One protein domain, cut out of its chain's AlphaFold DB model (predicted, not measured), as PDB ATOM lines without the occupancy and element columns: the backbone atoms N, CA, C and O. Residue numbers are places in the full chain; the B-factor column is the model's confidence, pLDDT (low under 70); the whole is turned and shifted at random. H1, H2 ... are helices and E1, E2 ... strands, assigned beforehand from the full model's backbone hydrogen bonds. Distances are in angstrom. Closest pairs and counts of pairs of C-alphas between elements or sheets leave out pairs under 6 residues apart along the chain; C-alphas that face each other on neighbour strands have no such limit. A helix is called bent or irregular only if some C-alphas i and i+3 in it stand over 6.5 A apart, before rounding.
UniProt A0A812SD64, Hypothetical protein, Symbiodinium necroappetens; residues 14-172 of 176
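Overview. This is residues 14 to 172 of the 176 residues of the protein "Hypothetical protein" of Symbiodinium necroappetens (UniProt A0A812SD64). This is a closed barrel of five strands, two of them long and sharply bent, with the short helices H1 and H4 on its outside and H2 packed near H1. Beside the barrel lies a looser group of the helices H3, H5, H6 and H7, and residues 167 to 172 at the far end of H7 stick out. The printed part has 159 residues with seven named helices and five named strands, in the order E1 H1 H2 E2 H3 E3 H4 E4 E5 H5 H6 H7, mixed in class. Round the mixed barrel run E1, E3, E2, E4, E5 and back to E1. The whole is compact, with a radius of gyration of the C-alphas of 16.6 A and spans of 53 by 41 by 25 A.

Along the chain. Find C-alpha 14 at (0.592, -26.386, -7.180), where E1, residues 14 to 17, begins. H1, residues 19 to 22, and H2, residues 24 to 28, follow. E2, residues 34 to 50, measures 27.2 A and bends by 102 degrees at residue 43. After H3, residues 53 to 57, comes E3, residues 70 to 88, 22.6 A long, bending by 130 degrees at C-alpha 77, (-17.245, -37.965, -0.585). Next are H4, residues 93 to 99, E4, residues 104 to 113, 26.6 A, and E5, residues 119 to 129, 24.2 A. H5, residues 134 to 141, and H6, residues 146 to 150, lead to H7, residues 155 to 170, 23.0 A, ending at C-alpha 170, (-16.040, -57.532, -2.163).

Arrangement. Start at E1: it is antiparallel to E3, with N 15 and O 86 2.8 A apart. E3 is antiparallel to E2, with N 41 and O 81 at 2.9 A. E2 is antiparallel to E4, with N 40 and O 111 at 2.8 A. E4 and E5 form a hairpin, with N 108 and O 125 at 2.9 A. E5 closes the ring parallel to E1, with N 16 and O 126 at 2.8 A. H1 lies outside the barrel at a height of 6.1 A; its closest C-alphas to E3 are those of Val 22 and Ala 84, 5.2 A. H3 and H5 are close but not clearly touching, the closest C-alphas being those of Trp 53 and Trp 141, 6.4 A. H7 is not on the barrel. Every O i to N i+4 pair is within hydrogen-bond range in H2, H3, H4, H5 and H6, but 6 of 12 in H7; H1 is too short for such a pair.

Size, cuts and confidence. Look for the farthest C-alphas at Asp 116 and Asp 153, 54.6 A apart. The printed part has no cut, and the link from H3 to E3 is long. Mean pLDDT of the printed part is 80.5; residues 141 to 172 are among those under 70.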
ATOM      1  N   THR A  14       0.827 -26.031  -8.581       98.12
ATOM      2  CA  THR A  14       0.592 -26.386  -7.180       98.12
ATOM      3  C   THR A  14       0.537 -27.906  -7.022       98.12
ATOM      4  O   THR A  14      -0.182 -28.603  -7.739       98.12
ATOM      5  N   VAL A  15       1.278 -28.429  -6.053       98.38
ATOM      6  CA  VAL A  15       1.239 -29.823  -5.603       98.38
ATOM      7  C   VAL A  15       0.533 -29.880  -4.252       98.38
ATOM      8  O   VAL A  15       0.861 -29.123  -3.343       98.38
ATOM      9  N   ALA A  16      -0.421 -30.796  -4.108       98.44
ATOM     10  CA  ALA A  16      -1.049 -31.164  -2.847       98.44
ATOM     11  C   ALA A  16      -0.268 -32.326  -2.213       98.44
ATOM     12  O   ALA A  16      -0.561 -33.506  -2.421       98.44
ATOM     13  N   GLY A  17       0.747 -31.967  -1.435       96.69
ATOM     14  CA  GLY A  17       1.587 -32.868  -0.667       96.69
ATOM     15  C   GLY A  17       0.811 -33.617   0.416       96.69
ATOM     16  O   GLY A  17       0.127 -33.032   1.264       96.69
ATOM     17  N   VAL A  18       0.971 -34.938   0.408       91.56
ATOM     18  CA  VAL A  18       0.425 -35.872   1.396       91.56
ATOM     19  C   VAL A  18       1.538 -36.774   1.934       91.56
ATOM     20  O   VAL A  18       2.586 -36.924   1.313       91.56
ATOM     21  N   GLY A  19       1.342 -37.365   3.116       90.44
ATOM     22  CA  GLY A  19       2.368 -38.221   3.722       90.44
ATOM     23  C   GLY A  19       3.629 -37.434   4.075       90.44
ATOM     24  O   GLY A  19       3.536 -36.442   4.788       90.44
ATOM     25  N   SER A  20       4.796 -37.862   3.597       90.62
ATOM     26  CA  SER A  20       6.082 -37.208   3.883       90.62
ATOM     27  C   SER A  20       6.194 -35.794   3.301       90.62
ATOM     28  O   SER A  20       6.866 -34.961   3.901       90.62
ATOM     29  N   LEU A  21       5.470 -35.472   2.221       94.44
ATOM     30  CA  LEU A  21       5.427 -34.117   1.650       94.44
ATOM     31  C   LEU A  21       4.741 -33.078   2.559       94.44
ATOM     32  O   LEU A  21       4.807 -31.887   2.272       94.44
ATOM     33  N   VAL A  22       4.115 -33.486   3.673       95.44
ATOM     34  CA  VAL A  22       3.639 -32.534   4.701       95.44
ATOM     35  C   VAL A  22       4.779 -31.979   5.565       95.44
ATOM     36  O   VAL A  22       4.561 -31.056   6.345       95.44
ATOM     37  N   SER A  23       5.984 -32.543   5.444       94.88
ATOM     38  CA  SER A  23       7.214 -32.017   6.030       94.88
ATOM     39  C   SER A  23       7.973 -31.233   4.967       94.88
ATOM     40  O   SER A  23       8.479 -31.818   4.010       94.88
ATOM     41  N   GLU A  24       8.095 -29.918   5.161       95.25
ATOM     42  CA  GLU A  24       8.838 -29.051   4.239       95.25
ATOM     43  C   GLU A  24      10.283 -29.541   4.051       95.25
ATOM     44  O   GLU A  24      10.770 -29.615   2.927       95.25
ATOM     45  N   ALA A  25      10.941 -29.959   5.137       94.75
ATOM     46  CA  ALA A  25      12.297 -30.500   5.085       94.75
ATOM     47  C   ALA A  25      12.388 -31.758   4.206       94.75
ATOM     48  O   ALA A  25      13.272 -31.841   3.364       94.75
ATOM     49  N   SER A  26      11.442 -32.698   4.342       91.44
ATOM     50  CA  SER A  26      11.434 -33.922   3.523       91.44
ATOM     51  C   SER A  26      11.108 -33.644   2.056       91.44
ATOM     52  O   SER A  26      11.606 -34.342   1.176       91.44
ATOM     53  N   ALA A  27      10.269 -32.645   1.774       92.12
ATOM     54  CA  ALA A  27       9.974 -32.242   0.404       92.12
ATOM     55  C   ALA A  27      11.213 -31.629  -0.275       92.12
ATOM     56  O   ALA A  27      11.515 -31.970  -1.418       92.12
ATOM     57  N   ARG A  28      11.976 -30.791   0.447       94.12
ATOM     58  CA  ARG A  28      13.186 -30.119  -0.069       94.12
ATOM     59  C   ARG A  28      14.343 -31.065  -0.382       94.12
ATOM     60  O   ARG A  28      15.268 -30.678  -1.081       94.12
ATOM     61  N   GLU A  29      14.302 -32.300   0.106       91.25
ATOM     62  CA  GLU A  29      15.277 -33.330  -0.271       91.25
ATOM     63  C   GLU A  29      15.094 -33.819  -1.718       91.25
ATOM     64  O   GLU A  29      15.975 -34.500  -2.236       91.25
ATOM     65  N   SER A  30      13.955 -33.534  -2.363       88.62
ATOM     66  CA  SER A  30      13.611 -34.102  -3.676       88.62
ATOM     67  C   SER A  30      13.490 -33.091  -4.809       88.62
ATOM     68  O   SER A  30      13.834 -33.432  -5.934       88.62
ATOM     69  N   PHE A  31      12.977 -31.892  -4.546       94.00
ATOM     70  CA  PHE A  31      12.817 -30.840  -5.554       94.00
ATOM     71  C   PHE A  31      12.641 -29.478  -4.878       94.00
ATOM     72  O   PHE A  31      12.226 -29.399  -3.713       94.00
ATOM     73  N   ASP A  32      12.920 -28.402  -5.614       96.12
ATOM     74  CA  ASP A  32      12.713 -27.042  -5.131       96.12
ATOM     75  C   ASP A  32      11.260 -26.580  -5.315       96.12
ATOM     76  O   ASP A  32      10.571 -26.888  -6.290       96.12
ATOM     77  N   PHE A  33      10.776 -25.807  -4.343       97.12
ATOM     78  CA  PHE A  33       9.432 -25.233  -4.351       97.12
ATOM     79  C   PHE A  33       9.354 -23.958  -3.512       97.12
ATOM     80  O   PHE A  33      10.222 -23.647  -2.681       97.12
ATOM     81  N   SER A  34       8.249 -23.246  -3.700       97.19
ATOM     82  CA  SER A  34       7.880 -22.046  -2.957       97.19
ATOM     83  C   SER A  34       6.474 -22.171  -2.357       97.19
ATOM     84  O   SER A  34       5.780 -23.166  -2.565       97.19
ATOM     85  N   ASN A  35       6.070 -21.165  -1.577       96.25
ATOM     86  CA  ASN A  35       4.702 -21.011  -1.073       96.25
ATOM     87  C   ASN A  35       4.140 -22.242  -0.324       96.25
ATOM     88  O   ASN A  35       3.013 -22.680  -0.571       96.25
ATOM     89  N   PHE A  36       4.940 -22.795   0.596       97.69
ATOM     90  CA  PHE A  36       4.543 -23.918   1.446       97.69
ATOM     91  C   PHE A  36       3.452 -23.488   2.432       97.69
ATOM     92  O   PHE A  36       3.700 -22.699   3.347       97.69
ATOM     93  N   ARG A  37       2.232 -23.993   2.245       97.44
ATOM     94  CA  ARG A  37       1.053 -23.578   3.023       97.44
ATOM     95  C   ARG A  37       0.092 -24.732   3.269       97.44
ATOM     96  O   ARG A  37       0.161 -25.762   2.612       97.44
ATOM     97  N   VAL A  38      -0.819 -24.571   4.227       98.06
ATOM     98  CA  VAL A  38      -1.862 -25.572   4.499       98.06
ATOM     99  C   VAL A  38      -3.067 -25.310   3.599       98.06
ATOM    100  O   VAL A  38      -3.557 -24.186   3.534       98.06
ATOM    101  N   GLY A  39      -3.567 -26.356   2.947       98.19
ATOM    102  CA  GLY A  39      -4.799 -26.328   2.163       98.19
ATOM    103  C   GLY A  39      -5.749 -27.462   2.528       98.19
ATOM    104  O   GLY A  39      -5.415 -28.365   3.296       98.19
ATOM    105  N   GLU A  40      -6.938 -27.427   1.941       98.25
ATOM    106  CA  GLU A  40      -7.957 -28.469   2.023       98.25
ATOM    107  C   GLU A  40      -8.225 -29.065   0.640       98.25
ATOM    108  O   GLU A  40      -8.395 -28.333  -0.333       98.25
ATOM    109  N   VAL A  41      -8.371 -30.388   0.581       98.25
ATOM    110  CA  VAL A  41      -8.974 -31.102  -0.555       98.25
ATOM    111  C   VAL A  41     -10.222 -31.844  -0.076       98.25
ATOM    112  O   VAL A  41     -10.207 -32.518   0.960       98.25
ATOM    113  N   ARG A  42     -11.331 -31.698  -0.807       97.81
ATOM    114  CA  ARG A  42     -12.639 -32.287  -0.461       97.81
ATOM    115  C   ARG A  42     -12.912 -33.532  -1.292       97.81
ATOM    116  O   ARG A  42     -12.523 -33.593  -2.453       97.81
ATOM    117  N   GLY A  43     -13.601 -34.508  -0.710       97.75
ATOM    118  CA  GLY A  43     -13.924 -35.769  -1.377       97.75
ATOM    119  C   GLY A  43     -12.793 -36.798  -1.331       97.75
ATOM    120  O   GLY A  43     -12.873 -37.811  -2.024       97.75
ATOM    121  N   TRP A  44     -11.755 -36.565  -0.521       97.81
ATOM    122  CA  TRP A  44     -10.577 -37.424  -0.426       97.81
ATOM    123  C   TRP A  44     -10.155 -37.645   1.021       97.81
ATOM    124  O   TRP A  44     -10.236 -36.743   1.860       97.81
ATOM    125  N   ARG A  45      -9.630 -38.838   1.307       96.38
ATOM    126  CA  ARG A  45      -9.011 -39.173   2.596       96.38
ATOM    127  C   ARG A  45      -7.662 -39.852   2.414       96.38
ATOM    128  O   ARG A  45      -7.440 -40.565   1.439       96.38
ATOM    129  N   ARG A  46      -6.808 -39.702   3.424       95.31
ATOM    130  CA  ARG A  46      -5.520 -40.398   3.527       95.31
ATOM    131  C   ARG A  46      -5.731 -41.871   3.879       95.31
ATOM    132  O   ARG A  46      -6.494 -42.184   4.794       95.31
ATOM    133  N   SER A  47      -5.039 -42.774   3.191       91.69
ATOM    134  CA  SER A  47      -5.047 -44.205   3.499       91.69
ATOM    135  C   SER A  47      -3.688 -44.849   3.222       91.69
ATOM    136  O   SER A  47      -3.107 -44.647   2.160       91.69
ATOM    137  N   PHE A  48      -3.195 -45.649   4.172       86.81
ATOM    138  CA  PHE A  48      -2.007 -46.492   3.995       86.81
ATOM    139  C   PHE A  48      -2.389 -47.736   3.200       86.81
ATOM    140  O   PHE A  48      -2.700 -48.795   3.754       86.81
ATOM    141  N   CYS A  49      -2.479 -47.540   1.894       83.19
ATOM    142  CA  CYS A  49      -3.019 -48.495   0.941       83.19
ATOM    143  C   CYS A  49      -2.300 -48.413  -0.396       83.19
ATOM    144  O   CYS A  49      -2.870 -48.824  -1.384       83.19
ATOM    145  N   GLN A  50      -1.111 -47.825  -0.452       78.56
ATOM    146  CA  GLN A  50      -0.224 -47.953  -1.595       78.56
ATOM    147  C   GLN A  50       1.059 -48.611  -1.129       78.56
ATOM    148  O   GLN A  50       1.317 -48.764   0.062       78.56
ATOM    149  N   SER A  51       1.867 -49.025  -2.074       72.44
ATOM    150  CA  SER A  51       3.273 -49.274  -1.845       72.44
ATOM    151  C   SER A  51       3.958 -48.813  -3.134       72.44
ATOM    152  O   SER A  51       3.290 -48.638  -4.150       72.44
ATOM    153  N   ASN A  52       5.232 -48.456  -3.091       68.44
ATOM    154  CA  ASN A  52       5.954 -48.109  -4.307       68.44
ATOM    155  C   ASN A  52       7.431 -48.441  -4.107       68.44
ATOM    156  O   ASN A  52       7.934 -48.483  -2.979       68.44
ATOM    157  N   TRP A  53       8.129 -48.720  -5.206       69.06
ATOM    158  CA  TRP A  53       9.546 -49.058  -5.138       69.06
ATOM    159  C   TRP A  53      10.403 -47.885  -4.666       69.06
ATOM    160  O   TRP A  53      11.396 -48.113  -3.987       69.06
ATOM    161  N   VAL A  54      10.005 -46.644  -4.957       71.25
ATOM    162  CA  VAL A  54      10.759 -45.453  -4.542       71.25
ATOM    163  C   VAL A  54      10.928 -45.406  -3.025       71.25
ATOM    164  O   VAL A  54      12.034 -45.177  -2.547       71.25
ATOM    165  N   ASN A  55       9.882 -45.721  -2.259       71.44
ATOM    166  CA  ASN A  55       9.947 -45.787  -0.799       71.44
ATOM    167  C   ASN A  55      10.847 -46.923  -0.303       71.44
ATOM    168  O   ASN A  55      11.472 -46.801   0.747       71.44
ATOM    169  N   VAL A  56      10.908 -48.042  -1.030       67.44
ATOM    170  CA  VAL A  56      11.801 -49.160  -0.690       67.44
ATOM    171  C   VAL A  56      13.251 -48.772  -0.983       67.44
ATOM    172  O   VAL A  56      14.126 -48.964  -0.144       67.44
ATOM    173  N   ALA A  57      13.504 -48.189  -2.155       68.50
ATOM    174  CA  ALA A  57      14.825 -47.772  -2.605       68.50
ATOM    175  C   ALA A  57      15.401 -46.629  -1.756       68.50
ATOM    176  O   ALA A  57      16.604 -46.608  -1.505       68.50
ATOM    177  N   SER A  58      14.554 -45.711  -1.280       70.06
ATOM    178  CA  SER A  58      14.945 -44.622  -0.378       70.06
ATOM    179  C   SER A  58      15.111 -45.061   1.081       70.06
ATOM    180  O   SER A  58      15.545 -44.265   1.910       70.06
ATOM    181  N   GLY A  59      14.774 -46.314   1.416       67.50
ATOM    182  CA  GLY A  59      14.806 -46.833   2.786       67.50
ATOM    183  C   GLY A  59      13.661 -46.332   3.675       67.50
ATOM    184  O   GLY A  59      13.678 -46.573   4.880       67.50
ATOM    185  N   GLY A  60      12.660 -45.657   3.101       66.00
ATOM    186  CA  GLY A  60      11.467 -45.188   3.812       66.00
ATOM    187  C   GLY A  60      10.516 -46.309   4.242       66.00
ATOM    188  O   GLY A  60       9.666 -46.093   5.105       66.00
ATOM    189  N   VAL A  61      10.663 -47.507   3.672       69.31
ATOM    190  CA  VAL A  61       9.959 -48.723   4.096       69.31
ATOM    191  C   VAL A  61      10.921 -49.901   4.219       69.31
ATOM    192  O   VAL A  61      11.875 -50.021   3.452       69.31
ATOM    193  N   SER A  62      10.648 -50.807   5.161       68.38
ATOM    194  CA  SER A  62      11.456 -52.013   5.357       68.38
ATOM    195  C   SER A  62      10.709 -53.262   4.902       68.38
ATOM    196  O   SER A  62       9.638 -53.620   5.403       68.38
ATOM    197  N   LEU A  63      11.320 -53.950   3.938       67.62
ATOM    198  CA  LEU A  63      10.875 -55.259   3.469       67.62
ATOM    199  C   LEU A  63      11.049 -56.339   4.549       67.62
ATOM    200  O   LEU A  63      10.238 -57.258   4.634       67.62
ATOM    201  N   GLU A  64      12.067 -56.210   5.405       71.31
ATOM    202  CA  GLU A  64      12.338 -57.153   6.496       71.31
ATOM    203  C   GLU A  64      11.258 -57.074   7.589       71.31
ATOM    204  O   GLU A  64      10.740 -58.104   8.026       71.31
ATOM    205  N   SER A  65      10.855 -55.857   7.977       69.12
ATOM    206  CA  SER A  65       9.798 -55.636   8.976       69.12
ATOM    207  C   SER A  65       8.379 -55.728   8.398       69.12
ATOM    208  O   SER A  65       7.404 -55.754   9.150       69.12
ATOM    209  N   ASN A  66       8.236 -55.857   7.073       64.75
ATOM    210  CA  ASN A  66       6.968 -55.796   6.333       64.75
ATOM    211  C   ASN A  66       6.214 -54.456   6.480       64.75
ATOM    212  O   ASN A  66       4.987 -54.411   6.324       64.75
ATOM    213  N   GLU A  67       6.920 -53.361   6.755       70.50
ATOM    214  CA  GLU A  67       6.363 -52.006   6.866       70.50
ATOM    215  C   GLU A  67       6.364 -51.306   5.508       70.50
ATOM    216  O   GLU A  67       6.972 -50.264   5.332       70.50
ATOM    217  N   VAL A  68       5.692 -51.907   4.525       71.62
ATOM    218  CA  VAL A  68       5.768 -51.503   3.106       71.62
ATOM    219  C   VAL A  68       4.632 -50.596   2.643       71.62
ATOM    220  O   VAL A  68       4.598 -50.186   1.482       71.62
ATOM    221  N   ALA A  69       3.675 -50.318   3.529       77.38
ATOM    222  CA  ALA A  69       2.498 -49.532   3.197       77.38
ATOM    223  C   ALA A  69       2.842 -48.039   3.178       77.38
ATOM    224  O   ALA A  69       3.212 -47.458   4.195       77.38
ATOM    225  N   ALA A  70       2.644 -47.422   2.025       82.94
ATOM    226  CA  ALA A  70       2.748 -45.999   1.788       82.94
ATOM    227  C   ALA A  70       1.361 -45.338   1.762       82.94
ATOM    228  O   ALA A  70       0.322 -45.982   1.555       82.94
ATOM    229  N   LEU A  71       1.345 -44.033   2.019       90.44
ATOM    230  CA  LEU A  71       0.128 -43.237   2.093       90.44
ATOM    231  C   LEU A  71      -0.293 -42.774   0.700       90.44
ATOM    232  O   LEU A  71       0.485 -42.149  -0.004       90.44
ATOM    233  N   ALA A  72      -1.561 -42.990   0.361       92.69
ATOM    234  CA  ALA A  72      -2.187 -42.436  -0.832       92.69
ATOM    235  C   ALA A  72      -3.525 -41.777  -0.496       92.69
ATOM    236  O   ALA A  72      -4.129 -42.048   0.553       92.69
ATOM    237  N   MET A  73      -4.011 -40.938  -1.405       96.88
ATOM    238  CA  MET A  73      -5.362 -40.393  -1.329       96.88
ATOM    239  C   MET A  73      -6.361 -41.341  -1.991       96.88
ATOM    240  O   MET A  73      -6.129 -41.847  -3.087       96.88
ATOM    241  N   VAL A  74      -7.488 -41.579  -1.319       95.56
ATOM    242  CA  VAL A  74      -8.599 -42.388  -1.843       95.56
ATOM    243  C   VAL A  74      -9.902 -41.585  -1.819       95.56
ATOM    244  O   VAL A  74     -10.084 -40.783  -0.892       95.56
ATOM    245  N   PRO A  75     -10.821 -41.801  -2.780       95.75
ATOM    246  CA  PRO A  75     -12.120 -41.139  -2.784       95.75
ATOM    247  C   PRO A  75     -12.900 -41.382  -1.487       95.75
ATOM    248  O   PRO A  75     -12.974 -42.502  -0.975       95.75
ATOM    249  N   ALA A  76     -13.484 -40.316  -0.947       96.06
ATOM    250  CA  ALA A  76     -14.311 -40.314   0.252       96.06
ATOM    251  C   ALA A  76     -15.173 -39.040   0.278       96.06
ATOM    252  O   ALA A  76     -14.729 -38.008   0.774       96.06
ATOM    253  N   ALA A  77     -16.388 -39.118  -0.277       92.25
ATOM    254  CA  ALA A  77     -17.245 -37.965  -0.585       92.25
ATOM    255  C   ALA A  77     -17.415 -36.963   0.574       92.25
ATOM    256  O   ALA A  77     -17.320 -35.758   0.359       92.25
ATOM    257  N   ASP A  78     -17.576 -37.458   1.802       93.06
ATOM    258  CA  ASP A  78     -17.864 -36.625   2.978       93.06
ATOM    259  C   ASP A  78     -16.607 -36.176   3.747       93.06
ATOM    260  O   ASP A  78     -16.704 -35.641   4.852       93.06
ATOM    261  N   TYR A  79     -15.412 -36.412   3.199       96.19
ATOM    262  CA  TYR A  79     -14.150 -36.085   3.860       96.19
ATOM    263  C   TYR A  79     -13.519 -34.804   3.323       96.19
ATOM    264  O   TYR A  79     -13.482 -34.541   2.121       96.19
ATOM    265  N   VAL A  80     -12.940 -34.046   4.252       96.62
ATOM    266  CA  VAL A  80     -12.030 -32.936   3.973       96.62
ATOM    267  C   VAL A  80     -10.667 -33.308   4.539       96.62
ATOM    268  O   VAL A  80     -10.537 -33.573   5.736       96.62
ATOM    269  N   SER A  81      -9.655 -33.359   3.679       97.62
ATOM    270  CA  SER A  81      -8.279 -33.632   4.084       97.62
ATOM    271  C   SER A  81      -7.460 -32.356   4.057       97.62
ATOM    272  O   SER A  81      -7.458 -31.643   3.059       97.62
ATOM    273  N   HIS A  82      -6.729 -32.111   5.143       97.50
ATOM    274  CA  HIS A  82      -5.694 -31.086   5.167       97.50
ATOM    275  C   HIS A  82      -4.441 -31.618   4.468       97.50
ATOM    276  O   HIS A  82      -4.016 -32.751   4.729       97.50
ATOM    277  N   VAL A  83      -3.871 -30.798   3.593       98.25
ATOM    278  CA  VAL A  83      -2.695 -31.102   2.769       98.25
ATOM    279  C   VAL A  83      -1.686 -29.963   2.862       98.25
ATOM    280  O   VAL A  83      -2.047 -28.838   3.219       98.25
ATOM    281  N   ALA A  84      -0.427 -30.248   2.534       98.38
ATOM    282  CA  ALA A  84       0.537 -29.197   2.237       98.38
ATOM    283  C   ALA A  84       0.380 -28.795   0.768       98.38
ATOM    284  O   ALA A  84       0.322 -29.661  -0.097       98.38
ATOM    285  N   LEU A  85       0.288 -27.506   0.481       98.62
ATOM    286  CA  LEU A  85       0.331 -26.963  -0.868       98.62
ATOM    287  C   LEU A  85       1.725 -26.398  -1.111       98.62
ATOM    288  O   LEU A  85       2.246 -25.672  -0.263       98.62
ATOM    289  N   LEU A  86       2.317 -26.754  -2.245       98.00
ATOM    290  CA  LEU A  86       3.654 -26.342  -2.656       98.00
ATOM    291  C   LEU A  86       3.581 -25.851  -4.096       98.00
ATOM    292  O   LEU A  86       3.040 -26.560  -4.942       98.00
ATOM    293  N   ASP A  87       4.134 -24.680  -4.387       97.62
ATOM    294  CA  ASP A  87       4.175 -24.156  -5.750       97.62
ATOM    295  C   ASP A  87       5.522 -24.519  -6.384       97.62
ATOM    296  O   ASP A  87       6.586 -24.076  -5.937       97.62
ATOM    297  N   VAL A  88       5.456 -25.365  -7.410       96.62
ATOM    298  CA  VAL A  88       6.593 -25.991  -8.091       96.62
ATOM    299  C   VAL A  88       6.702 -25.402  -9.492       96.62
ATOM    300  O   VAL A  88       5.742 -25.429 -10.262       96.62
ATOM    301  N   VAL A  89       7.864 -24.860  -9.850       94.75
ATOM    302  CA  VAL A  89       8.090 -24.374 -11.220       94.75
ATOM    303  C   VAL A  89       8.185 -25.558 -12.195       94.75
ATOM    304  O   VAL A  89       8.637 -26.636 -11.801       94.75
ATOM    305  N   PRO A  90       7.820 -25.399 -13.480       91.94
ATOM    306  CA  PRO A  90       7.816 -26.513 -14.430       91.94
ATOM    307  C   PRO A  90       9.143 -27.279 -14.558       91.94
ATOM    308  O   PRO A  90       9.120 -28.477 -14.834       91.94
ATOM    309  N   SER A  91      10.291 -26.626 -14.329       92.06
ATOM    310  CA  SER A  91      11.610 -27.275 -14.356       92.06
ATOM    311  C   SER A  91      11.856 -28.245 -13.195       92.06
ATOM    312  O   SER A  91      12.663 -29.152 -13.352       92.06
ATOM    313  N   GLU A  92      11.152 -28.082 -12.072       94.44
ATOM    314  CA  GLU A  92      11.275 -28.913 -10.863       94.44
ATOM    315  C   GLU A  92      10.244 -30.057 -10.825       94.44
ATOM    316  O   GLU A  92      10.398 -31.028 -10.083       94.44
ATOM    317  N   LEU A  93       9.204 -29.994 -11.667       92.94
ATOM    318  CA  LEU A  93       8.194 -31.053 -11.771       92.94
ATOM    319  C   LEU A  93       8.761 -32.457 -12.051       92.94
ATOM    320  O   LEU A  93       8.203 -33.409 -11.504       92.94
ATOM    321  N   PRO A  94       9.831 -32.646 -12.852       91.56
ATOM    322  CA  PRO A  94      10.454 -33.959 -13.001       91.56
ATOM    323  C   PRO A  94      10.865 -34.591 -11.665       91.56
ATOM    324  O   PRO A  94      10.562 -35.762 -11.452       91.56
ATOM    325  N   GLY A  95      11.440 -33.825 -10.730       89.50
ATOM    326  CA  GLY A  95      11.826 -34.335  -9.407       89.50
ATOM    327  C   GLY A  95      10.624 -34.770  -8.565       89.50
ATOM    328  O   GLY A  95      10.671 -35.794  -7.880       89.50
ATOM    329  N   PHE A  96       9.498 -34.057  -8.676       92.75
ATOM    330  CA  PHE A  96       8.227 -34.493  -8.091       92.75
ATOM    331  C   PHE A  96       7.747 -35.824  -8.692       92.75
ATOM    332  O   PHE A  96       7.416 -36.747  -7.948       92.75
ATOM    333  N   TYR A  97       7.745 -35.958 -10.022       90.12
ATOM    334  CA  TYR A  97       7.306 -37.188 -10.690       90.12
ATOM    335  C   TYR A  97       8.212 -38.388 -10.396       90.12
ATOM    336  O   TYR A  97       7.712 -39.500 -10.246       90.12
ATOM    337  N   GLU A  98       9.522 -38.176 -10.293       86.81
ATOM    338  CA  GLU A  98      10.481 -39.218  -9.921       86.81
ATOM    339  C   GLU A  98      10.268 -39.688  -8.480       86.81
ATOM    340  O   GLU A  98      10.204 -40.893  -8.225       86.81
ATOM    341  N   ARG A  99      10.089 -38.753  -7.539       86.31
ATOM    342  CA  ARG A  99       9.810 -39.067  -6.131       86.31
ATOM    343  C   ARG A  99       8.496 -39.832  -5.963       86.31
ATOM    344  O   ARG A  99       8.420 -40.775  -5.178       86.31
ATOM    345  N   GLU A 100       7.458 -39.416  -6.676       88.81
ATOM    346  CA  GLU A 100       6.104 -39.957  -6.537       88.81
ATOM    347  C   GLU A 100       5.796 -41.058  -7.569       88.81
ATOM    348  O   GLU A 100       4.636 -41.427  -7.783       88.81
ATOM    349  N   ALA A 101       6.829 -41.629  -8.199       83.94
ATOM    350  CA  ALA A 101       6.666 -42.754  -9.106       83.94
ATOM    351  C   ALA A 101       5.982 -43.936  -8.394       83.94
ATOM    352  O   ALA A 101       6.307 -44.299  -7.257       83.94
ATOM    353  N   GLY A 102       5.002 -44.538  -9.067       81.31
ATOM    354  CA  GLY A 102       4.135 -45.575  -8.499       81.31
ATOM    355  C   GLY A 102       2.786 -45.068  -7.980       81.31
ATOM    356  O   GLY A 102       1.929 -45.887  -7.663       81.31
ATOM    357  N   TYR A 103       2.553 -43.753  -7.931       87.75
ATOM    358  CA  TYR A 103       1.223 -43.201  -7.668       87.75
ATOM    359  C   TYR A 103       0.485 -42.830  -8.945       87.75
ATOM    360  O   TYR A 103       1.073 -42.410  -9.943       87.75
ATOM    361  N   ARG A 104      -0.846 -42.885  -8.870       91.31
ATOM    362  CA  ARG A 104      -1.690 -42.191  -9.834       91.31
ATOM    363  C   ARG A 104      -1.713 -40.711  -9.475       91.31
ATOM    364  O   ARG A 104      -2.221 -40.338  -8.419       91.31
ATOM    365  N   ILE A 105      -1.186 -39.874 -10.360       93.69
ATOM    366  CA  ILE A 105      -1.117 -38.426 -10.154       93.69
ATOM    367  C   ILE A 105      -2.242 -37.763 -10.944       93.69
ATOM    368  O   ILE A 105      -2.371 -37.970 -12.151       93.69
ATOM    369  N   LEU A 106      -3.072 -36.978 -10.259       95.56
ATOM    370  CA  LEU A 106      -4.242 -36.333 -10.853       95.56
ATOM    371  C   LEU A 106      -4.464 -34.927 -10.298       95.56
ATOM    372  O   LEU A 106      -4.041 -34.611  -9.187       95.56
ATOM    373  N   TRP A 107      -5.144 -34.095 -11.085       97.31
ATOM    374  CA  TRP A 107      -5.553 -32.753 -10.679       97.31
ATOM    375  C   TRP A 107      -6.770 -32.810  -9.758       97.31
ATOM    376  O   TRP A 107      -7.765 -33.463 -10.079       97.31
ATOM    377  N   VAL A 108      -6.707 -32.100  -8.632       97.44
ATOM    378  CA  VAL A 108      -7.827 -31.934  -7.701       97.44
ATOM    379  C   VAL A 108      -8.065 -30.470  -7.352       97.44
ATOM    380  O   VAL A 108      -7.107 -29.700  -7.259       97.44
ATOM    381  N   PRO A 109      -9.325 -30.075  -7.094       98.00
ATOM    382  CA  PRO A 109      -9.608 -28.780  -6.500       98.00
ATOM    383  C   PRO A 109      -9.062 -28.704  -5.075       98.00
ATOM    384  O   PRO A 109      -9.261 -29.623  -4.273       98.00
ATOM    385  N   PHE A 110      -8.431 -27.578  -4.753       98.25
ATOM    386  CA  PHE A 110      -8.037 -27.233  -3.392       98.25
ATOM    387  C   PHE A 110      -8.655 -25.902  -2.965       98.25
ATOM    388  O   PHE A 110      -9.017 -25.073  -3.802       98.25
ATOM    389  N   SER A 111      -8.722 -25.686  -1.653       98.38
ATOM    390  CA  SER A 111      -9.027 -24.379  -1.065       98.38
ATOM    391  C   SER A 111      -8.115 -24.084   0.123       98.38
ATOM    392  O   SER A 111      -7.803 -24.999   0.886       98.38
ATOM    393  N   VAL A 112      -7.748 -22.823   0.336       98.44
ATOM    394  CA  VAL A 112      -7.064 -22.349   1.550       98.44
ATOM    395  C   VAL A 112      -8.051 -21.563   2.404       98.44
ATOM    396  O   VAL A 112      -8.806 -20.725   1.902       98.44
ATOM    397  N   LYS A 113      -8.054 -21.842   3.709       97.62
ATOM    398  CA  LYS A 113      -8.909 -21.164   4.684       97.62
ATOM    399  C   LYS A 113      -8.165 -20.023   5.370       97.62
ATOM    400  O   LYS A 113      -7.044 -20.205   5.840       97.62
ATOM    401  N   GLY A 114      -8.812 -18.864   5.451       95.12
ATOM    402  CA  GLY A 114      -8.402 -17.764   6.314       95.12
ATOM    403  C   GLY A 114      -8.662 -18.074   7.789       95.12
ATOM    404  O   GLY A 114      -9.309 -19.063   8.137       95.12
ATOM    405  N   GLN A 115      -8.180 -17.204   8.676       93.44
ATOM    406  CA  GLN A 115      -8.344 -17.366  10.129       93.44
ATOM    407  C   GLN A 115      -9.811 -17.369  10.585       93.44
ATOM    408  O   GLN A 115     -10.141 -17.955  11.611       93.44
ATOM    409  N   ASP A 116     -10.689 -16.726   9.821       94.94
ATOM    410  CA  ASP A 116     -12.135 -16.665  10.046       94.94
ATOM    411  C   ASP A 116     -12.903 -17.839   9.405       94.94
ATOM    412  O   ASP A 116     -14.129 -17.893   9.473       94.94
ATOM    413  N   GLY A 117     -12.197 -18.783   8.771       93.06
ATOM    414  CA  GLY A 117     -12.783 -19.913   8.050       93.06
ATOM    415  C   GLY A 117     -13.310 -19.571   6.651       93.06
ATOM    416  O   GLY A 117     -13.810 -20.467   5.956       93.06
ATOM    417  N   SER A 118     -13.185 -18.314   6.208       96.06
ATOM    418  CA  SER A 118     -13.481 -17.926   4.829       96.06
ATOM    419  C   SER A 118     -12.481 -18.565   3.865       96.06
ATOM    420  O   SER A 118     -11.358 -18.909   4.235       96.06
ATOM    421  N   VAL A 119     -12.903 -18.792   2.623       97.62
ATOM    422  CA  VAL A 119     -11.982 -19.248   1.580       97.62
ATOM    423  C   VAL A 119     -11.230 -18.035   1.049       97.62
ATOM    424  O   VAL A 119     -11.861 -17.092   0.576       97.62
ATOM    425  N   ILE A 120      -9.901 -18.068   1.140       97.44
ATOM    426  CA  ILE A 120      -9.024 -16.972   0.694       97.44
ATOM    427  C   ILE A 120      -8.264 -17.306  -0.593       97.44
ATOM    428  O   ILE A 120      -7.723 -16.413  -1.235       97.44
ATOM    429  N   GLU A 121      -8.235 -18.583  -0.973       97.12
ATOM    430  CA  GLU A 121      -7.590 -19.074  -2.188       97.12
ATOM    431  C   GLU A 121      -8.277 -20.365  -2.649       97.12
ATOM    432  O   GLU A 121      -8.624 -21.207  -1.814       97.12
ATOM    433  N   GLU A 122      -8.439 -20.540  -3.959       97.62
ATOM    434  CA  GLU A 122      -8.916 -21.774  -4.595       97.62
ATOM    435  C   GLU A 122      -8.148 -22.010  -5.894       97.62
ATOM    436  O   GLU A 122      -7.731 -21.064  -6.564       97.62
ATOM    437  N   GLY A 123      -7.989 -23.274  -6.276       96.81
ATOM    438  CA  GLY A 123      -7.271 -23.622  -7.496       96.81
ATOM    439  C   GLY A 123      -7.312 -25.109  -7.811       96.81
ATOM    440  O   GLY A 123      -8.190 -25.841  -7.347       96.81
ATOM    441  N   GLN A 124      -6.366 -25.552  -8.635       97.75
ATOM    442  CA  GLN A 124      -6.126 -26.961  -8.944       97.75
ATOM    443  C   GLN A 124      -4.719 -27.344  -8.491       97.75
ATOM    444  O   GLN A 124      -3.786 -26.566  -8.675       97.75
ATOM    445  N   ALA A 125      -4.565 -28.541  -7.932       98.00
ATOM    446  CA  ALA A 125      -3.275 -29.070  -7.511       98.00
ATOM    447  C   ALA A 125      -3.072 -30.510  -7.993       98.00
ATOM    448  O   ALA A 125      -4.031 -31.279  -8.063       98.00
ATOM    449  N   LEU A 126      -1.829 -30.885  -8.296       98.06
ATOM    450  CA  LEU A 126      -1.445 -32.280  -8.515       98.06
ATOM    451  C   LEU A 126      -1.429 -33.027  -7.181       98.06
ATOM    452  O   LEU A 126      -0.856 -32.547  -6.208       98.06
ATOM    453  N   MET A 127      -2.027 -34.213  -7.130       97.69
ATOM    454  CA  MET A 127      -2.119 -35.021  -5.913       97.69
ATOM    455  C   MET A 127      -1.863 -36.499  -6.207       97.69
ATOM    456  O   MET A 127      -2.345 -37.033  -7.208       97.69
ATOM    457  N   CYS A 128      -1.162 -37.170  -5.290       95.62
ATOM    458  CA  CYS A 128      -0.928 -38.612  -5.332       95.62
ATOM    459  C   CYS A 128      -2.142 -39.386  -4.796       95.62
ATOM    460  O   CYS A 128      -2.459 -39.350  -3.599       95.62
ATOM    461  N   ALA A 129      -2.817 -40.116  -5.678       94.56
ATOM    462  CA  ALA A 129      -3.920 -41.008  -5.354       94.56
ATOM    463  C   ALA A 129      -3.508 -42.480  -5.447       94.56
ATOM    464  O   ALA A 129      -2.535 -42.846  -6.110       94.56
ATOM    465  N   ALA A 130      -4.279 -43.341  -4.782       91.19
ATOM    466  CA  ALA A 130      -4.141 -44.777  -4.961       91.19
ATOM    467  C   ALA A 130      -4.471 -45.166  -6.410       91.19
ATOM    468  O   ALA A 130      -5.382 -44.587  -7.020       91.19
ATOM    469  N   CYS A 131      -3.746 -46.161  -6.919       85.94
ATOM    470  CA  CYS A 131      -4.120 -46.884  -8.128       85.94
ATOM    471  C   CYS A 131      -5.494 -47.549  -7.941       85.94
ATOM    472  O   CYS A 131      -5.834 -47.961  -6.827       85.94
ATOM    473  N   ASP A 132      -6.275 -47.639  -9.014       80.06
ATOM    474  CA  ASP A 132      -7.607 -48.259  -8.992       80.06
ATOM    475  C   ASP A 132      -7.535 -49.783  -8.876       80.06
ATOM    476  O   ASP A 132      -8.398 -50.401  -8.250       80.06
ATOM    477  N   ASP A 133      -6.507 -50.381  -9.478       75.62
ATOM    478  CA  ASP A 133      -6.287 -51.818  -9.492       75.62
ATOM    479  C   ASP A 133      -4.795 -52.180  -9.515       75.62
ATOM    480  O   ASP A 133      -3.909 -51.338  -9.697       75.62
ATOM    481  N   ASP A 134      -4.534 -53.473  -9.319       68.31
ATOM    482  CA  ASP A 134      -3.190 -54.045  -9.301       68.31
ATOM    483  C   ASP A 134      -2.484 -53.898 -10.663       68.31
ATOM    484  O   ASP A 134      -1.269 -53.744 -10.707       68.31
ATOM    485  N   ALA A 135      -3.222 -53.867 -11.779       74.06
ATOM    486  CA  ALA A 135      -2.639 -53.739 -13.115       74.06
ATOM    487  C   ALA A 135      -2.173 -52.304 -13.421       74.06
ATOM    488  O   ALA A 135      -1.225 -52.088 -14.178       74.06
ATOM    489  N   GLU A 136      -2.849 -51.287 -12.891       78.12
ATOM    490  CA  GLU A 136      -2.364 -49.908 -12.866       78.12
ATOM    491  C   GLU A 136      -1.163 -49.773 -11.936       78.12
ATOM    492  O   GLU A 136      -0.156 -49.196 -12.356       78.12
ATOM    493  N   ALA A 137      -1.238 -50.362 -10.739       73.81
ATOM    494  CA  ALA A 137      -0.113 -50.385  -9.815       73.81
ATOM    495  C   ALA A 137       1.125 -50.994 -10.490       73.81
ATOM    496  O   ALA A 137       2.146 -50.323 -10.561       73.81
ATOM    497  N   ASP A 138       1.024 -52.175 -11.101       70.56
ATOM    498  CA  ASP A 138       2.121 -52.839 -11.820       70.56
ATOM    499  C   ASP A 138       2.760 -51.951 -12.895       70.56
ATOM    500  O   ASP A 138       3.986 -51.830 -12.980       70.56
ATOM    501  N   ARG A 139       1.925 -51.288 -13.706       74.56
ATOM    502  CA  ARG A 139       2.386 -50.399 -14.784       74.56
ATOM    503  C   ARG A 139       3.153 -49.191 -14.258       74.56
ATOM    504  O   ARG A 139       4.120 -48.775 -14.892       74.56
ATOM    505  N   LEU A 140       2.710 -48.613 -13.144       72.88
ATOM    506  CA  LEU A 140       3.343 -47.441 -12.531       72.88
ATOM    507  C   LEU A 140       4.547 -47.816 -11.662       72.88
ATOM    508  O   LEU A 140       5.453 -47.007 -11.479       72.88
ATOM    509  N   TRP A 141       4.563 -49.036 -11.133       66.75
ATOM    510  CA  TRP A 141       5.549 -49.518 -10.175       66.75
ATOM    511  C   TRP A 141       6.852 -49.982 -10.825       66.75
ATOM    512  O   TRP A 141       7.923 -49.808 -10.242       66.75
ATOM    513  N   ALA A 142       6.790 -50.604 -12.006       63.72
ATOM    514  CA  ALA A 142       7.977 -51.111 -12.692       63.72
ATOM    515  C   ALA A 142       7.759 -51.244 -14.207       63.72
ATOM    516  O   ALA A 142       7.612 -52.368 -14.696       63.72
ATOM    517  N   PRO A 143       7.800 -50.136 -14.970       56.41
ATOM    518  CA  PRO A 143       7.584 -50.174 -16.419       56.41
ATOM    519  C   PRO A 143       8.529 -51.145 -17.155       56.41
ATOM    520  O   PRO A 143       8.124 -51.740 -18.150       56.41
ATOM    521  N   ASP A 144       9.730 -51.392 -16.608       61.53
ATOM    522  CA  ASP A 144      10.761 -52.269 -17.194       61.53
ATOM    523  C   ASP A 144      10.994 -53.584 -16.414       61.53
ATOM    524  O   ASP A 144      12.004 -54.280 -16.594       61.53
ATOM    525  N   GLY A 145      10.105 -53.929 -15.473       56.25
ATOM    526  CA  GLY A 145      10.185 -55.172 -14.692       56.25
ATOM    527  C   GLY A 145      11.412 -55.293 -13.771       56.25
ATOM    528  O   GLY A 145      11.717 -56.384 -13.290       56.25
ATOM    529  N   GLU A 146      12.149 -54.206 -13.521       55.50
ATOM    530  CA  GLU A 146      13.325 -54.194 -12.634       55.50
ATOM    531  C   GLU A 146      12.968 -54.620 -11.205       55.50
ATOM    532  O   GLU A 146      13.695 -55.375 -10.564       55.50
ATOM    533  N   MET A 147      11.800 -54.202 -10.729       53.56
ATOM    534  CA  MET A 147      11.316 -54.574  -9.407       53.56
ATOM    535  C   MET A 147      10.854 -56.029  -9.333       53.56
ATOM    536  O   MET A 147      11.164 -56.704  -8.359       53.56
ATOM    537  N   ALA A 148      10.185 -56.551 -10.369       55.75
ATOM    538  CA  ALA A 148       9.849 -57.975 -10.435       55.75
ATOM    539  C   ALA A 148      11.111 -58.850 -10.318       55.75
ATOM    540  O   ALA A 148      11.077 -59.862  -9.632       55.75
ATOM    541  N   ARG A 149      12.238 -58.396 -10.892       61.75
ATOM    542  CA  ARG A 149      13.561 -59.030 -10.756       61.75
ATOM    543  C   ARG A 149      14.179 -58.871  -9.360       61.75
ATOM    544  O   ARG A 149      14.775 -59.807  -8.847       61.75
ATOM    545  N   ARG A 150      14.065 -57.699  -8.724       53.81
ATOM    546  CA  ARG A 150      14.655 -57.442  -7.388       53.81
ATOM    547  C   ARG A 150      13.826 -57.989  -6.225       53.81
ATOM    548  O   ARG A 150      14.370 -58.258  -5.160       53.81
ATOM    549  N   CYS A 151      12.524 -58.143  -6.424       50.78
ATOM    550  CA  CYS A 151      11.583 -58.709  -5.469       50.78
ATOM    551  C   CYS A 151      11.060 -60.072  -5.913       50.78
ATOM    552  O   CYS A 151      10.039 -60.502  -5.395       50.78
ATOM    553  N   GLU A 152      11.726 -60.780  -6.824       52.38
ATOM    554  CA  GLU A 152      11.293 -62.108  -7.288       52.38
ATOM    555  C   GLU A 152      11.097 -63.077  -6.099       52.38
ATOM    556  O   GLU A 152      10.104 -63.802  -6.029       52.38
ATOM    557  N   ASP A 153      11.934 -62.936  -5.065       51.94
ATOM    558  CA  ASP A 153      11.861 -63.696  -3.809       51.94
ATOM    559  C   ASP A 153      10.852 -63.148  -2.770       51.94
ATOM    560  O   ASP A 153      10.590 -63.784  -1.744       51.94
ATOM    561  N   GLN A 154      10.272 -61.960  -2.992       49.44
ATOM    562  CA  GLN A 154       9.450 -61.226  -2.008       49.44
ATOM    563  C   GLN A 154       8.074 -60.769  -2.529       49.44
ATOM    564  O   GLN A 154       7.176 -60.464  -1.741       49.44
ATOM    565  N   SER A 155       7.873 -60.794  -3.845       45.06
ATOM    566  CA  SER A 155       6.680 -60.365  -4.576       45.06
ATOM    567  C   SER A 155       5.400 -61.028  -4.041       45.06
ATOM    568  O   SER A 155       4.467 -60.307  -3.673       45.06
ATOM    569  N   PRO A 156       5.344 -62.354  -3.787       43.81
ATOM    570  CA  PRO A 156       4.141 -62.979  -3.237       43.81
ATOM    571  C   PRO A 156       3.733 -62.461  -1.847       43.81
ATOM    572  O   PRO A 156       2.579 -62.627  -1.463       43.81
ATOM    573  N   ARG A 157       4.646 -61.866  -1.065       43.62
ATOM    574  CA  ARG A 157       4.355 -61.336   0.283       43.62
ATOM    575  C   ARG A 157       3.777 -59.923   0.239       43.62
ATOM    576  O   ARG A 157       2.936 -59.595   1.073       43.62
ATOM    577  N   LEU A 158       4.191 -59.130  -0.748       48.28
ATOM    578  CA  LEU A 158       3.679 -57.782  -0.989       48.28
ATOM    579  C   LEU A 158       2.253 -57.847  -1.556       48.28
ATOM    580  O   LEU A 158       1.350 -57.223  -1.002       48.28
ATOM    581  N   TRP A 159       2.021 -58.701  -2.560       44.22
ATOM    582  CA  TRP A 159       0.728 -58.819  -3.249       44.22
ATOM    583  C   TRP A 159      -0.350 -59.562  -2.448       44.22
ATOM    584  O   TRP A 159      -1.485 -59.096  -2.378       44.22
ATOM    585  N   LYS A 160      -0.020 -60.664  -1.748       40.22
ATOM    586  CA  LYS A 160      -1.020 -61.429  -0.964       40.22
ATOM    587  C   LYS A 160      -1.707 -60.603   0.126       40.22
ATOM    588  O   LYS A 160      -2.799 -60.955   0.557       40.22
ATOM    589  N   ARG A 161      -1.096 -59.515   0.602       42.84
ATOM    590  CA  ARG A 161      -1.679 -58.675   1.659       42.84
ATOM    591  C   ARG A 161      -2.649 -57.618   1.122       42.84
ATOM    592  O   ARG A 161      -3.540 -57.199   1.862       42.84
ATOM    593  N   TRP A 162      -2.516 -57.241  -0.147       39.66
ATOM    594  CA  TRP A 162      -3.468 -56.378  -0.846       39.66
ATOM    595  C   TRP A 162      -4.782 -57.100  -1.139       39.66
ATOM    596  O   TRP A 162      -5.856 -56.584  -0.820       39.66
ATOM    597  N   THR A 163      -4.702 -58.343  -1.616       37.47
ATOM    598  CA  THR A 163      -5.880 -59.154  -1.963       37.47
ATOM    599  C   THR A 163      -6.746 -59.486  -0.743       37.47
ATOM    600  O   THR A 163      -7.970 -59.437  -0.814       37.47
ATOM    601  N   VAL A 164      -6.142 -59.711   0.432       34.16
ATOM    602  CA  VAL A 164      -6.900 -60.016   1.666       34.16
ATOM    603  C   VAL A 164      -7.727 -58.813   2.159       34.16
ATOM    604  O   VAL A 164      -8.734 -58.994   2.845       34.16
ATOM    605  N   ARG A 165      -7.367 -57.569   1.799       35.34
ATOM    606  CA  ARG A 165      -8.197 -56.384   2.104       35.34
ATOM    607  C   ARG A 165      -9.241 -56.082   1.028       35.34
ATOM    608  O   ARG A 165     -10.310 -55.585   1.388       35.34
ATOM    609  N   SER A 166      -8.986 -56.399  -0.243       34.22
ATOM    610  CA  SER A 166      -9.978 -56.225  -1.314       34.22
ATOM    611  C   SER A 166     -11.092 -57.282  -1.255       34.22
ATOM    612  O   SER A 166     -12.258 -56.935  -1.451       34.22
ATOM    613  N   GLU A 167     -10.803 -58.524  -0.841       31.70
ATOM    614  CA  GLU A 167     -11.838 -59.545  -0.588       31.70
ATOM    615  C   GLU A 167     -12.782 -59.153   0.561       31.70
ATOM    616  O   GLU A 167     -13.992 -59.376   0.478       31.70
ATOM    617  N   ALA A 168     -12.279 -58.470   1.594       34.09
ATOM    618  CA  ALA A 168     -13.110 -57.963   2.690       34.09
ATOM    619  C   ALA A 168     -14.073 -56.832   2.261       34.09
ATOM    620  O   ALA A 168     -15.088 -56.601   2.925       34.09
ATOM    621  N   GLN A 169     -13.789 -56.130   1.157       37.34
ATOM    622  CA  GLN A 169     -14.699 -55.144   0.559       37.34
ATOM    623  C   GLN A 169     -15.624 -55.759  -0.503       37.34
ATOM    624  O   GLN A 169     -16.773 -55.328  -0.613       37.34
ATOM    625  N   HIS A 170     -15.190 -56.804  -1.213       32.00
ATOM    626  CA  HIS A 170     -16.040 -57.532  -2.163       32.00
ATOM    627  C   HIS A 170     -17.113 -58.392  -1.472       32.00
ATOM    628  O   HIS A 170     -18.245 -58.471  -1.948       32.00
ATOM    629  N   LEU A 171     -16.825 -58.941  -0.288       31.25
ATOM    630  CA  LEU A 171     -17.791 -59.734   0.488       31.25
ATOM    631  C   LEU A 171     -18.952 -58.916   1.084       31.25
ATOM    632  O   LEU A 171     -19.957 -59.499   1.477       31.25
ATOM    633  N   LYS A 172     -18.885 -57.576   1.099       35.12
ATOM    634  CA  LYS A 172     -20.020 -56.725   1.515       35.12
ATOM    635  C   LYS A 172     -21.035 -56.436   0.404       35.12
ATOM    636  O   LYS A 172     -22.094 -55.900   0.708       35.12
TER     637      LYS A 172